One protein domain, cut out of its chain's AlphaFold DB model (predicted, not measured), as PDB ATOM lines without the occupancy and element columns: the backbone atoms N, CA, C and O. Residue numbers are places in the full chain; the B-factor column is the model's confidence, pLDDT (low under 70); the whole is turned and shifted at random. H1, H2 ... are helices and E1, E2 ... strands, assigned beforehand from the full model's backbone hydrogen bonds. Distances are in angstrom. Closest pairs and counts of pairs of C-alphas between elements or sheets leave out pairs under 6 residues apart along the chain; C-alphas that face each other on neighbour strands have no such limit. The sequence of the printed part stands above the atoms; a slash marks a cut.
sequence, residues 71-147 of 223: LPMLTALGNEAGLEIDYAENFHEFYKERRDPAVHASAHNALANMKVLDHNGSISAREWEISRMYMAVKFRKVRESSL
ATOM      1  N   LEU A  71      69.703  62.222  74.349       92.12
ATOM      2  CA  LEU A  71      70.034  60.949  73.709       92.12
ATOM      3  C   LEU A  71      71.298  61.016  72.826       92.12
ATOM      4  O   LEU A  71      72.115  60.111  72.948       92.12
ATOM      5  N   PRO A  72      71.545  62.071  72.014       90.56
ATOM      6  CA  PRO A  72      72.783  62.167  71.235       90.56
ATOM      7  C   PRO A  72      74.048  62.123  72.101       90.56
ATOM      8  O   PRO A  72      75.013  61.452  71.743       90.56
ATOM      9  N   MET A  73      74.017  62.788  73.260       92.06
ATOM     10  CA  MET A  73      75.113  62.779  74.230       92.06
ATOM     11  C   MET A  73      75.309  61.374  74.813       92.06
ATOM     12  O   MET A  73      76.432  60.881  74.853       92.06
ATOM     13  N   LEU A  74      74.225  60.697  75.211       93.81
ATOM     14  CA  LEU A  74      74.292  59.314  75.701       93.81
ATOM     15  C   LEU A  74      74.854  58.351  74.648       93.81
ATOM     16  O   LEU A  74      75.661  57.489  74.985       93.81
ATOM     17  N   THR A  75      74.474  58.514  73.379       94.31
ATOM     18  CA  THR A  75      75.016  57.724  72.266       94.31
ATOM     19  C   THR A  75      76.514  57.956  72.099       94.31
ATOM     20  O   THR A  75      77.272  56.997  71.990       94.31
ATOM     21  N   ALA A  76      76.956  59.217  72.097       92.69
ATOM     22  CA  ALA A  76      78.365  59.558  71.939       92.69
ATOM     23  C   ALA A  76      79.219  58.998  73.090       92.69
ATOM     24  O   ALA A  76      80.196  58.295  72.836       92.69
ATOM     25  N   LEU A  77      78.794  59.209  74.340       93.12
ATOM     26  CA  LEU A  77      79.478  58.680  75.526       93.12
ATOM     27  C   LEU A  77      79.476  57.144  75.560       93.12
ATOM     28  O   LEU A  77      80.481  56.526  75.906       93.12
ATOM     29  N   GLY A  78      78.360  56.518  75.173       94.12
ATOM     30  CA  GLY A  78      78.264  55.067  75.039       94.12
ATOM     31  C   GLY A  78      79.294  54.532  74.046       94.12
ATOM     32  O   GLY A  78      80.067  53.637  74.388       94.12
ATOM     33  N   ASN A  79      79.376  55.145  72.863       93.44
ATOM     34  CA  ASN A  79      80.320  54.745  71.821       93.44
ATOM     35  C   ASN A  79      81.775  54.839  72.294       93.44
ATOM     36  O   ASN A  79      82.562  53.934  72.006       93.44
ATOM     37  N   GLU A  80      82.147  55.892  73.028       92.12
ATOM     38  CA  GLU A  80      83.485  56.041  73.621       92.12
ATOM     39  C   GLU A  80      83.806  54.944  74.644       92.12
ATOM     40  O   GLU A  80      84.934  54.443  74.689       92.12
ATOM     41  N   ALA A  81      82.799  54.525  75.413       94.56
ATOM     42  CA  ALA A  81      82.883  53.437  76.386       94.56
ATOM     43  C   ALA A  81      82.813  52.029  75.760       94.56
ATOM     44  O   ALA A  81      82.874  51.034  76.481       94.56
ATOM     45  N   GLY A  82      82.685  51.920  74.433       95.44
ATOM     46  CA  GLY A  82      82.561  50.640  73.735       95.44
ATOM     47  C   GLY A  82      81.168  50.007  73.817       95.44
ATOM     48  O   GLY A  82      81.020  48.793  73.650       95.44
ATOM     49  N   LEU A  83      80.148  50.826  74.066       97.31
ATOM     50  CA  LEU A  83      78.736  50.462  74.087       97.31
ATOM     51  C   LEU A  83      78.018  51.044  72.868       97.31
ATOM     52  O   LEU A  83      78.353  52.127  72.406       97.31
ATOM     53  N   GLU A  84      76.971  50.375  72.409       96.69
ATOM     54  CA  GLU A  84      76.025  50.933  71.444       96.69
ATOM     55  C   GLU A  84      74.596  50.852  71.975       96.69
ATOM     56  O   GLU A  84      74.265  49.961  72.760       96.69
ATOM     57  N   ILE A  85      73.747  51.796  71.569       96.56
ATOM     58  CA  ILE A  85      72.328  51.783  71.931       96.56
ATOM     59  C   ILE A  85      71.617  50.738  71.069       96.56
ATOM     60  O   ILE A  85      71.570  50.866  69.850       96.56
ATOM     61  N   ASP A  86      71.058  49.723  71.723       96.00
ATOM     62  CA  ASP A  86      70.227  48.684  71.103       96.00
ATOM     63  C   ASP A  86      68.803  49.214  70.872       96.00
ATOM     64  O   ASP A  86      68.255  49.093  69.782       96.00
ATOM     65  N   TYR A  87      68.232  49.875  71.885       96.00
ATOM     66  CA  TYR A  87      66.993  50.643  71.764       96.00
ATOM     67  C   TYR A  87      66.941  51.788  72.783       96.00
ATOM     68  O   TYR A  87      67.563  51.730  73.849       96.00
ATOM     69  N   ALA A  88      66.168  52.823  72.453       96.44
ATOM     70  CA  ALA A  88      65.827  53.942  73.326       96.44
ATOM     71  C   ALA A  88      64.374  54.352  73.047       96.44
ATOM     72  O   ALA A  88      64.090  55.103  72.115       96.44
ATOM     73  N   GLU A  89      63.446  53.816  73.833       96.56
ATOM     74  CA  GLU A  89      62.009  53.868  73.556       96.56
ATOM     75  C   GLU A  89      61.251  54.521  74.700       96.56
ATOM     76  O   GLU A  89      61.497  54.245  75.872       96.56
ATOM     77  N   ASN A  90      60.276  55.365  74.370       96.94
ATOM     78  CA  ASN A  90      59.347  55.883  75.366       96.94
ATOM     79  C   ASN A  90      58.606  54.734  76.068       96.94
ATOM     80  O   ASN A  90      58.235  53.761  75.412       96.94
ATOM     81  N   PHE A  91      58.317  54.870  77.364       95.69
ATOM     82  CA  PHE A  91      57.605  53.833  78.121       95.69
ATOM     83  C   PHE A  91      56.265  53.421  77.499       95.69
ATOM     84  O   PHE A  91      55.898  52.250  77.579       95.69
ATOM     85  N   HIS A  92      55.556  54.338  76.832       95.12
ATOM     86  CA  HIS A  92      54.298  54.009  76.155       95.12
ATOM     87  C   HIS A  92      54.506  53.012  75.018       95.12
ATOM     88  O   HIS A  92      53.779  52.022  74.934       95.12
ATOM     89  N   GLU A  93      55.500  53.252  74.161       95.75
ATOM     90  CA  GLU A  93      55.808  52.344  73.052       95.75
ATOM     91  C   GLU A  93      56.433  51.047  73.581       95.75
ATOM     92  O   GLU A  93      55.979  49.966  73.213       95.75
ATOM     93  N   PHE A  94      57.344  51.145  74.553       95.12
ATOM     94  CA  PHE A  94      57.965  49.990  75.203       95.12
ATOM     95  C   PHE A  94      56.924  49.021  75.793       95.12
ATOM     96  O   PHE A  94      57.030  47.802  75.620       95.12
ATOM     97  N   TYR A  95      55.896  49.554  76.467       92.81
ATOM     98  CA  TYR A  95      54.782  48.769  77.002       92.81
ATOM     99  C   TYR A  95      53.908  48.189  75.887       92.81
ATOM    100  O   TYR A  95      53.559  47.010  75.911       92.81
ATOM    101  N   LYS A  96      53.566  49.003  74.885       92.50
ATOM    102  CA  LYS A  96      52.707  48.601  73.765       92.50
ATOM    103  C   LYS A  96      53.302  47.453  72.954       92.50
ATOM    104  O   LYS A  96      52.556  46.559  72.562       92.50
ATOM    105  N   GLU A  97      54.610  47.445  72.735       92.88
ATOM    106  CA  GLU A  97      55.317  46.339  72.081       92.88
ATOM    107  C   GLU A  97      55.242  45.035  72.879       92.88
ATOM    108  O   GLU A  97      55.203  43.955  72.300       92.88
ATOM    109  N   ARG A  98      55.163  45.135  74.210       92.62
ATOM    110  CA  ARG A  98      55.154  43.996  75.138       92.62
ATOM    111  C   ARG A  98      53.761  43.669  75.676       92.62
ATOM    112  O   ARG A  98      53.621  42.901  76.627       92.62
ATOM    113  N   ARG A  99      52.712  44.225  75.064       89.94
ATOM    114  CA  ARG A  99      51.324  44.100  75.539       89.94
ATOM    115  C   ARG A  99      50.759  42.685  75.460       89.94
ATOM    116  O   ARG A  99      49.754  42.423  76.107       89.94
ATOM    117  N   ASP A 100      51.346  41.811  74.641       92.25
ATOM    118  CA  ASP A 100      50.858  40.444  74.462       92.25
ATOM    119  C   ASP A 100      51.364  39.528  75.595       92.25
ATOM    120  O   ASP A 100      52.564  39.222  75.648       92.25
ATOM    121  N   PRO A 101      50.481  39.058  76.495       90.06
ATOM    122  CA  PRO A 101      50.867  38.188  77.598       90.06
ATOM    123  C   PRO A 101      51.299  36.793  77.140       90.06
ATOM    124  O   PRO A 101      52.038  36.131  77.866       90.06
ATOM    125  N   ALA A 102      50.891  36.337  75.950       93.94
ATOM    126  CA  ALA A 102      51.329  35.047  75.422       93.94
ATOM    127  C   ALA A 102      52.816  35.073  75.033       93.94
ATOM    128  O   ALA A 102      53.514  34.072  75.184       93.94
ATOM    129  N   VAL A 103      53.308  36.229  74.575       95.38
ATOM    130  CA  VAL A 103      54.711  36.431  74.180       95.38
ATOM    131  C   VAL A 103      55.569  36.865  75.373       95.38
ATOM    132  O   VAL A 103      56.717  36.441  75.500       95.38
ATOM    133  N   HIS A 104      55.016  37.672  76.284       94.00
ATOM    134  CA  HIS A 104      55.751  38.281  77.398       94.00
ATOM    135  C   HIS A 104      55.214  37.879  78.780       94.00
ATOM    136  O   HIS A 104      55.123  38.708  79.688       94.00
ATOM    137  N   ALA A 105      54.891  36.598  78.969       94.38
ATOM    138  CA  ALA A 105      54.247  36.088  80.186       94.38
ATOM    139  C   ALA A 105      54.955  36.492  81.493       94.38
ATOM    140  O   ALA A 105      54.300  36.834  82.475       94.38
ATOM    141  N   SER A 106      56.293  36.507  81.518       93.62
ATOM    142  CA  SER A 106      57.065  36.902  82.705       93.62
ATOM    143  C   SER A 106      56.837  38.362  83.110       93.62
ATOM    144  O   SER A 106      56.684  38.642  84.297       93.62
ATOM    145  N   ALA A 107      56.767  39.281  82.143       91.56
ATOM    146  CA  ALA A 107      56.519  40.698  82.399       91.56
ATOM    147  C   ALA A 107      55.097  40.925  82.931       91.56
ATOM    148  O   ALA A 107      54.914  41.622  83.925       91.56
ATOM    149  N   HIS A 108      54.099  40.274  82.327       92.12
ATOM    150  CA  HIS A 108      52.702  40.375  82.767       92.12
ATOM    151  C   HIS A 108      52.489  39.768  84.158       92.12
ATOM    152  O   HIS A 108      51.826  40.374  85.000       92.12
ATOM    153  N   ASN A 109      53.130  38.633  84.451       92.25
ATOM    154  CA  ASN A 109      53.115  38.044  85.791       92.25
ATOM    155  C   ASN A 109      53.750  38.979  86.831       92.25
ATOM    156  O   ASN A 109      53.243  39.092  87.945       92.25
ATOM    157  N   ALA A 110      54.840  39.669  86.481       93.06
ATOM    158  CA  ALA A 110      55.463  40.645  87.369       93.06
ATOM    159  C   ALA A 110      54.532  41.835  87.655       93.06
ATOM    160  O   ALA A 110      54.358  42.188  88.819       93.06
ATOM    161  N   LEU A 111      53.871  42.392  86.632       91.75
ATOM    162  CA  LEU A 111      52.898  43.483  86.800       91.75
ATOM    163  C   LEU A 111      51.750  43.093  87.740       91.75
ATOM    164  O   LEU A 111      51.381  43.878  88.616       91.75
ATOM    165  N   ALA A 112      51.229  41.869  87.598       87.88
ATOM    166  CA  ALA A 112      50.182  41.337  88.466       87.88
ATOM    167  C   ALA A 112      50.668  41.160  89.915       87.88
ATOM    168  O   ALA A 112      50.017  41.623  90.852       87.88
ATOM    169  N   ASN A 113      51.841  40.548  90.110       92.62
ATOM    170  CA  ASN A 113      52.413  40.307  91.440       92.62
ATOM    171  C   ASN A 113      52.760  41.606  92.180       92.62
ATOM    172  O   ASN A 113      52.637  41.675  93.403       92.62
ATOM    173  N   MET A 114      53.177  42.634  91.440       91.75
ATOM    174  CA  MET A 114      53.507  43.955  91.974       91.75
ATOM    175  C   MET A 114      52.282  44.857  92.166       91.75
ATOM    176  O   MET A 114      52.433  45.948  92.707       91.75
ATOM    177  N   LYS A 115      51.083  44.414  91.753       90.06
ATOM    178  CA  LYS A 115      49.836  45.193  91.821       90.06
ATOM    179  C   LYS A 115      49.957  46.564  91.142       90.06
ATOM    180  O   LYS A 115      49.456  47.557  91.653       90.06
ATOM    181  N   VAL A 116      50.651  46.602  90.003       88.69
ATOM    182  CA  VAL A 116      50.837  47.836  89.219       88.69
ATOM    183  C   VAL A 116      49.530  48.268  88.564       88.69
ATOM    184  O   VAL A 116      49.263  49.455  88.434       88.69
ATOM    185  N   LEU A 117      48.737  47.293  88.123       88.50
ATOM    186  CA  LEU A 117      47.485  47.524  87.420       88.50
ATOM    187  C   LEU A 117      46.307  47.505  88.398       88.50
ATOM    188  O   LEU A 117      46.297  46.747  89.372       88.50
ATOM    189  N   ASP A 118      45.298  48.308  88.093       86.38
ATOM    190  CA  ASP A 118      44.006  48.299  88.759       86.38
ATOM    191  C   ASP A 118      43.211  47.009  88.462       86.38
ATOM    192  O   ASP A 118      43.639  46.105  87.739       86.38
ATOM    193  N   HIS A 119      42.001  46.925  89.016       83.12
ATOM    194  CA  HIS A 119      41.089  45.796  88.814       83.12
ATOM    195  C   HIS A 119      40.660  45.582  87.350       83.12
ATOM    196  O   HIS A 119      40.191  44.495  87.015       83.12
ATOM    197  N   ASN A 120      40.823  46.587  86.487       84.44
ATOM    198  CA  ASN A 120      40.543  46.513  85.054       84.44
ATOM    199  C   ASN A 120      41.793  46.163  84.232       84.44
ATOM    200  O   ASN A 120      41.708  46.069  83.007       84.44
ATOM    201  N   GLY A 121      42.947  45.955  84.875       84.00
ATOM    202  CA  GLY A 121      44.209  45.705  84.186       84.00
ATOM    203  C   GLY A 121      44.809  46.965  83.553       84.00
ATOM    204  O   GLY A 121      45.555  46.857  82.580       84.00
ATOM    205  N   SER A 122      44.484  48.153  84.069       87.94
ATOM    206  CA  SER A 122      44.974  49.447  83.579       87.94
ATOM    207  C   SER A 122      45.668  50.269  84.669       87.94
ATOM    208  O   SER A 122      45.679  49.890  85.833       87.94
ATOM    209  N   ILE A 123      46.265  51.398  84.287       90.69
ATOM    210  CA  ILE A 123      46.640  52.469  85.221       90.69
ATOM    211  C   ILE A 123      45.810  53.714  84.909       90.69
ATOM    212  O   ILE A 123      45.236  53.825  83.818       90.69
ATOM    213  N   SER A 124      45.740  54.666  85.838       91.12
ATOM    214  CA  SER A 124      44.955  55.880  85.626       91.12
ATOM    215  C   SER A 124      45.513  56.724  84.473       91.12
ATOM    216  O   SER A 124      46.705  56.708  84.165       91.12
ATOM    217  N   ALA A 125      44.656  57.540  83.851       91.69
ATOM    218  CA  ALA A 125      45.080  58.434  82.772       91.69
ATOM    219  C   ALA A 125      46.186  59.414  83.210       91.69
ATOM    220  O   ALA A 125      47.046  59.761  82.403       91.69
ATOM    221  N   ARG A 126      46.184  59.832  84.486       91.75
ATOM    222  CA  ARG A 126      47.208  60.725  85.049       91.75
ATOM    223  C   ARG A 126      48.555  60.019  85.164       91.75
ATOM    224  O   ARG A 126      49.554  60.556  84.699       91.75
ATOM    225  N   GLU A 127      48.575  58.812  85.729       91.19
ATOM    226  CA  GLU A 127      49.794  57.996  85.829       91.19
ATOM    227  C   GLU A 127      50.333  57.642  84.443       91.19
ATOM    228  O   GLU A 127      51.537  57.724  84.200       91.19
ATOM    229  N   TRP A 128      49.440  57.328  83.500       93.31
ATOM    230  CA  TRP A 128      49.819  57.087  82.114       93.31
ATOM    231  C   TRP A 128      50.473  58.320  81.491       93.31
ATOM    232  O   TRP A 128      51.535  58.204  80.885       93.31
ATOM    233  N   GLU A 129      49.917  59.513  81.686       94.62
ATOM    234  CA  GLU A 129      50.518  60.755  81.192       94.62
ATOM    235  C   GLU A 129      51.919  61.000  81.782       94.62
ATOM    236  O   GLU A 129      52.852  61.295  81.035       94.62
ATOM    237  N   ILE A 130      52.090  60.806  83.096       94.31
ATOM    238  CA  ILE A 130      53.379  60.971  83.792       94.31
ATOM    239  C   ILE A 130      54.408  59.958  83.285       94.31
ATOM    240  O   ILE A 130      55.546  60.325  82.992       94.31
ATOM    241  N   SER A 131      54.007  58.696  83.099       94.31
ATOM    242  CA  SER A 131      54.903  57.645  82.597       94.31
ATOM    243  C   SER A 131      55.507  57.981  81.226       94.31
ATOM    244  O   SER A 131      56.611  57.538  80.912       94.31
ATOM    245  N   ARG A 132      54.843  58.841  80.436       93.69
ATOM    246  CA  ARG A 132      55.329  59.305  79.130       93.69
ATOM    247  C   ARG A 132      56.607  60.132  79.214       93.69
ATOM    248  O   ARG A 132      57.255  60.339  78.193       93.69
ATOM    249  N   MET A 133      56.974  60.631  80.386       93.69
ATOM    250  CA  MET A 133      58.212  61.387  80.557       93.69
ATOM    251  C   MET A 133      59.455  60.494  80.558       93.69
ATOM    252  O   MET A 133      60.560  60.986  80.337       93.69
ATOM    253  N   TYR A 134      59.276  59.191  80.772       94.81
ATOM    254  CA  TYR A 134      60.361  58.231  80.898       94.81
ATOM    255  C   TYR A 134      60.562  57.422  79.614       94.81
ATOM    256  O   TYR A 134      59.674  57.276  78.765       94.81
ATOM    257  N   MET A 135      61.765  56.873  79.482       96.12
ATOM    258  CA  MET A 135      62.135  55.976  78.396       96.12
ATOM    259  C   MET A 135      62.964  54.806  78.906       96.12
ATOM    260  O   MET A 135      63.710  54.925  79.877       96.12
ATOM    261  N   ALA A 136      62.827  53.669  78.233       96.25
ATOM    262  CA  ALA A 136      63.654  52.499  78.429       96.25
ATOM    263  C   ALA A 136      64.818  52.568  77.441       96.25
ATOM    264  O   ALA A 136      64.607  52.681  76.233       96.25
ATOM    265  N   VAL A 137      66.044  52.492  77.955       96.62
ATOM    266  CA  VAL A 137      67.264  52.516  77.144       96.62
ATOM    267  C   VAL A 137      68.062  51.254  77.423       96.62
ATOM    268  O   VAL A 137      68.301  50.913  78.583       96.62
ATOM    269  N   LYS A 138      68.488  50.567  76.365       96.69
ATOM    270  CA  LYS A 138      69.367  49.402  76.455       96.69
ATOM    271  C   LYS A 138      70.645  49.665  75.685       96.69
ATOM    272  O   LYS A 138      70.615  49.976  74.498       96.69
ATOM    273  N   PHE A 139      71.763  49.463  76.367       97.56
ATOM    274  CA  PHE A 139      73.082  49.447  75.759       97.56
ATOM    275  C   PHE A 139      73.553  48.006  75.570       97.56
ATOM    276  O   PHE A 139      73.296  47.142  76.412       97.56
ATOM    277  N   ARG A 140      74.277  47.755  74.483       97.62
ATOM    278  CA  ARG A 140      74.995  46.507  74.233       97.62
ATOM    279  C   ARG A 140      76.487  46.796  74.144       97.62
ATOM    280  O   ARG A 140      76.904  47.711  73.442       97.62
ATOM    281  N   LYS A 141      77.295  46.008  74.852       97.06
ATOM    282  CA  LYS A 141      78.757  46.072  74.746       97.06
ATOM    283  C   LYS A 141      79.193  45.523  73.385       97.06
ATOM    284  O   LYS A 141      78.746  44.447  72.993       97.06
ATOM    285  N   VAL A 142      80.041  46.265  72.677       96.69
ATOM    286  CA  VAL A 142      80.572  45.894  71.350       96.69
ATOM    287  C   VAL A 142      82.087  45.857  71.277       96.69
ATOM    288  O   VAL A 142      82.642  45.199  70.401       96.69
ATOM    289  N   ARG A 143      82.765  46.566  72.173       93.62
ATOM    290  CA  ARG A 143      84.224  46.577  72.270       93.62
ATOM    291  C   ARG A 143      84.642  46.943  73.684       93.62
ATOM    292  O   ARG A 143      83.828  47.421  74.474       93.62
ATOM    293  N   GLU A 144      85.914  46.737  73.990       91.12
ATOM    294  CA  GLU A 144      86.479  47.257  75.228       91.12
ATOM    295  C   GLU A 144      86.516  48.784  75.219       91.12
ATOM    296  O   GLU A 144      86.706  49.429  74.181       91.12
ATOM    297  N   SER A 145      86.309  49.354  76.405       86.50
ATOM    298  CA  SER A 145      86.330  50.797  76.599       86.50
ATOM    299  C   SER A 145      87.719  51.348  76.287       86.50
ATOM    300  O   SER A 145      88.721  50.893  76.836       86.50
ATOM    301  N   SER A 146      87.771  52.379  75.445       76.69
ATOM    302  CA  SER A 146      88.986  53.176  75.239       76.69
ATOM    303  C   SER A 146      89.172  54.264  76.306       76.69
ATOM    304  O   SER A 146      90.189  54.956  76.304       76.69
ATOM    305  N   LEU A 147      88.202  54.437  77.212       80.00
ATOM    306  CA  LEU A 147      88.248  55.460  78.253       80.00
ATOM    307  C   LEU A 147      89.178  55.031  79.389       80.00
ATOM    308  O   LEU A 147      88.871  54.125  80.165       80.00
TER     309      LEU A 147
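Overview. This is residues 71 to 147 of the 223 residues of the protein "Hypothetical protein" of Trieres chinensis (UniProt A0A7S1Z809). A ribbon of two paired strands, E1 and E2, makes one long arm of the model; H1 folds back along E1 on one side of this arm, and beyond the far tip of E1 the backbone swings out through three short helices, H2, H3 and H4, in a wide open loop before it returns along E2. No helix touches another. The printed part has 77 residues, with four named helices and two named strands in the order H1, E1, H2, H3, H4, E2; the sheet, of order E1 - E2, is antiparallel and the class is mixed, helices and strands. The whole is loose, with a radius of gyration of the C-alphas of 16.2 A, and elongated, spanning 50 by 26 by 18 A.

Arrangement. H1, residues 71 to 80, is joined by a tight link to E1, residues 83 to 90; their closest C-alphas, those of Gly 78 and Glu 84, are 5.9 A apart. E1 bends by 53 degrees at residue 86. E1 and E2, residues 135 to 141, are antiparallel neighbours at 165 degrees between their directions. N 86 and O 138, 2.8 A apart, and N 136 and O 89, also 2.8 A, are within hydrogen-bond range. H2, residues 91 to 97, follows E1 with no residue between them; its closest C-alpha pair with E2 is Phe 91 and Met 135, 5.0 A. H3, residues 105 to 113, is apart from H2, from E1 and from E2. H4, residues 125 to 131, is apart from H3 but close to H2, not clearly touching: the closest C-alphas, those of Phe 91 and Ser 131, are 6.5 A apart, and their lines are about perpendicular at 80 degrees. In H1, H2, H3 and H4 every O i to N i+4 pair is within hydrogen-bond range.

Along the chain. H1 begins at C-alpha 71, (70.034, 60.949, 73.709), and is 14.3 A long. E1 is 20.2 A long and ends at C-alpha 90, (59.347, 55.883, 75.366). H2 measures 9.9 A, H3 12.2 A and H4 9.9 A. E2 is 19.7 A long and ends at C-alpha 141, (78.757, 46.072, 74.746).

Size, cuts and confidence. The two C-alphas farthest apart, those of His 119 and Ser 146, are 50.3 A apart. The printed part has no cut. The link from H3 to H4, with 11 residues, is long, and the link from H2 to H3, with 7, is short. Residues 122 to 127, of which 125 to 127 belong to H4, stand free. The mean pLDDT of the printed part is 92.6, and no printed residue is under 70.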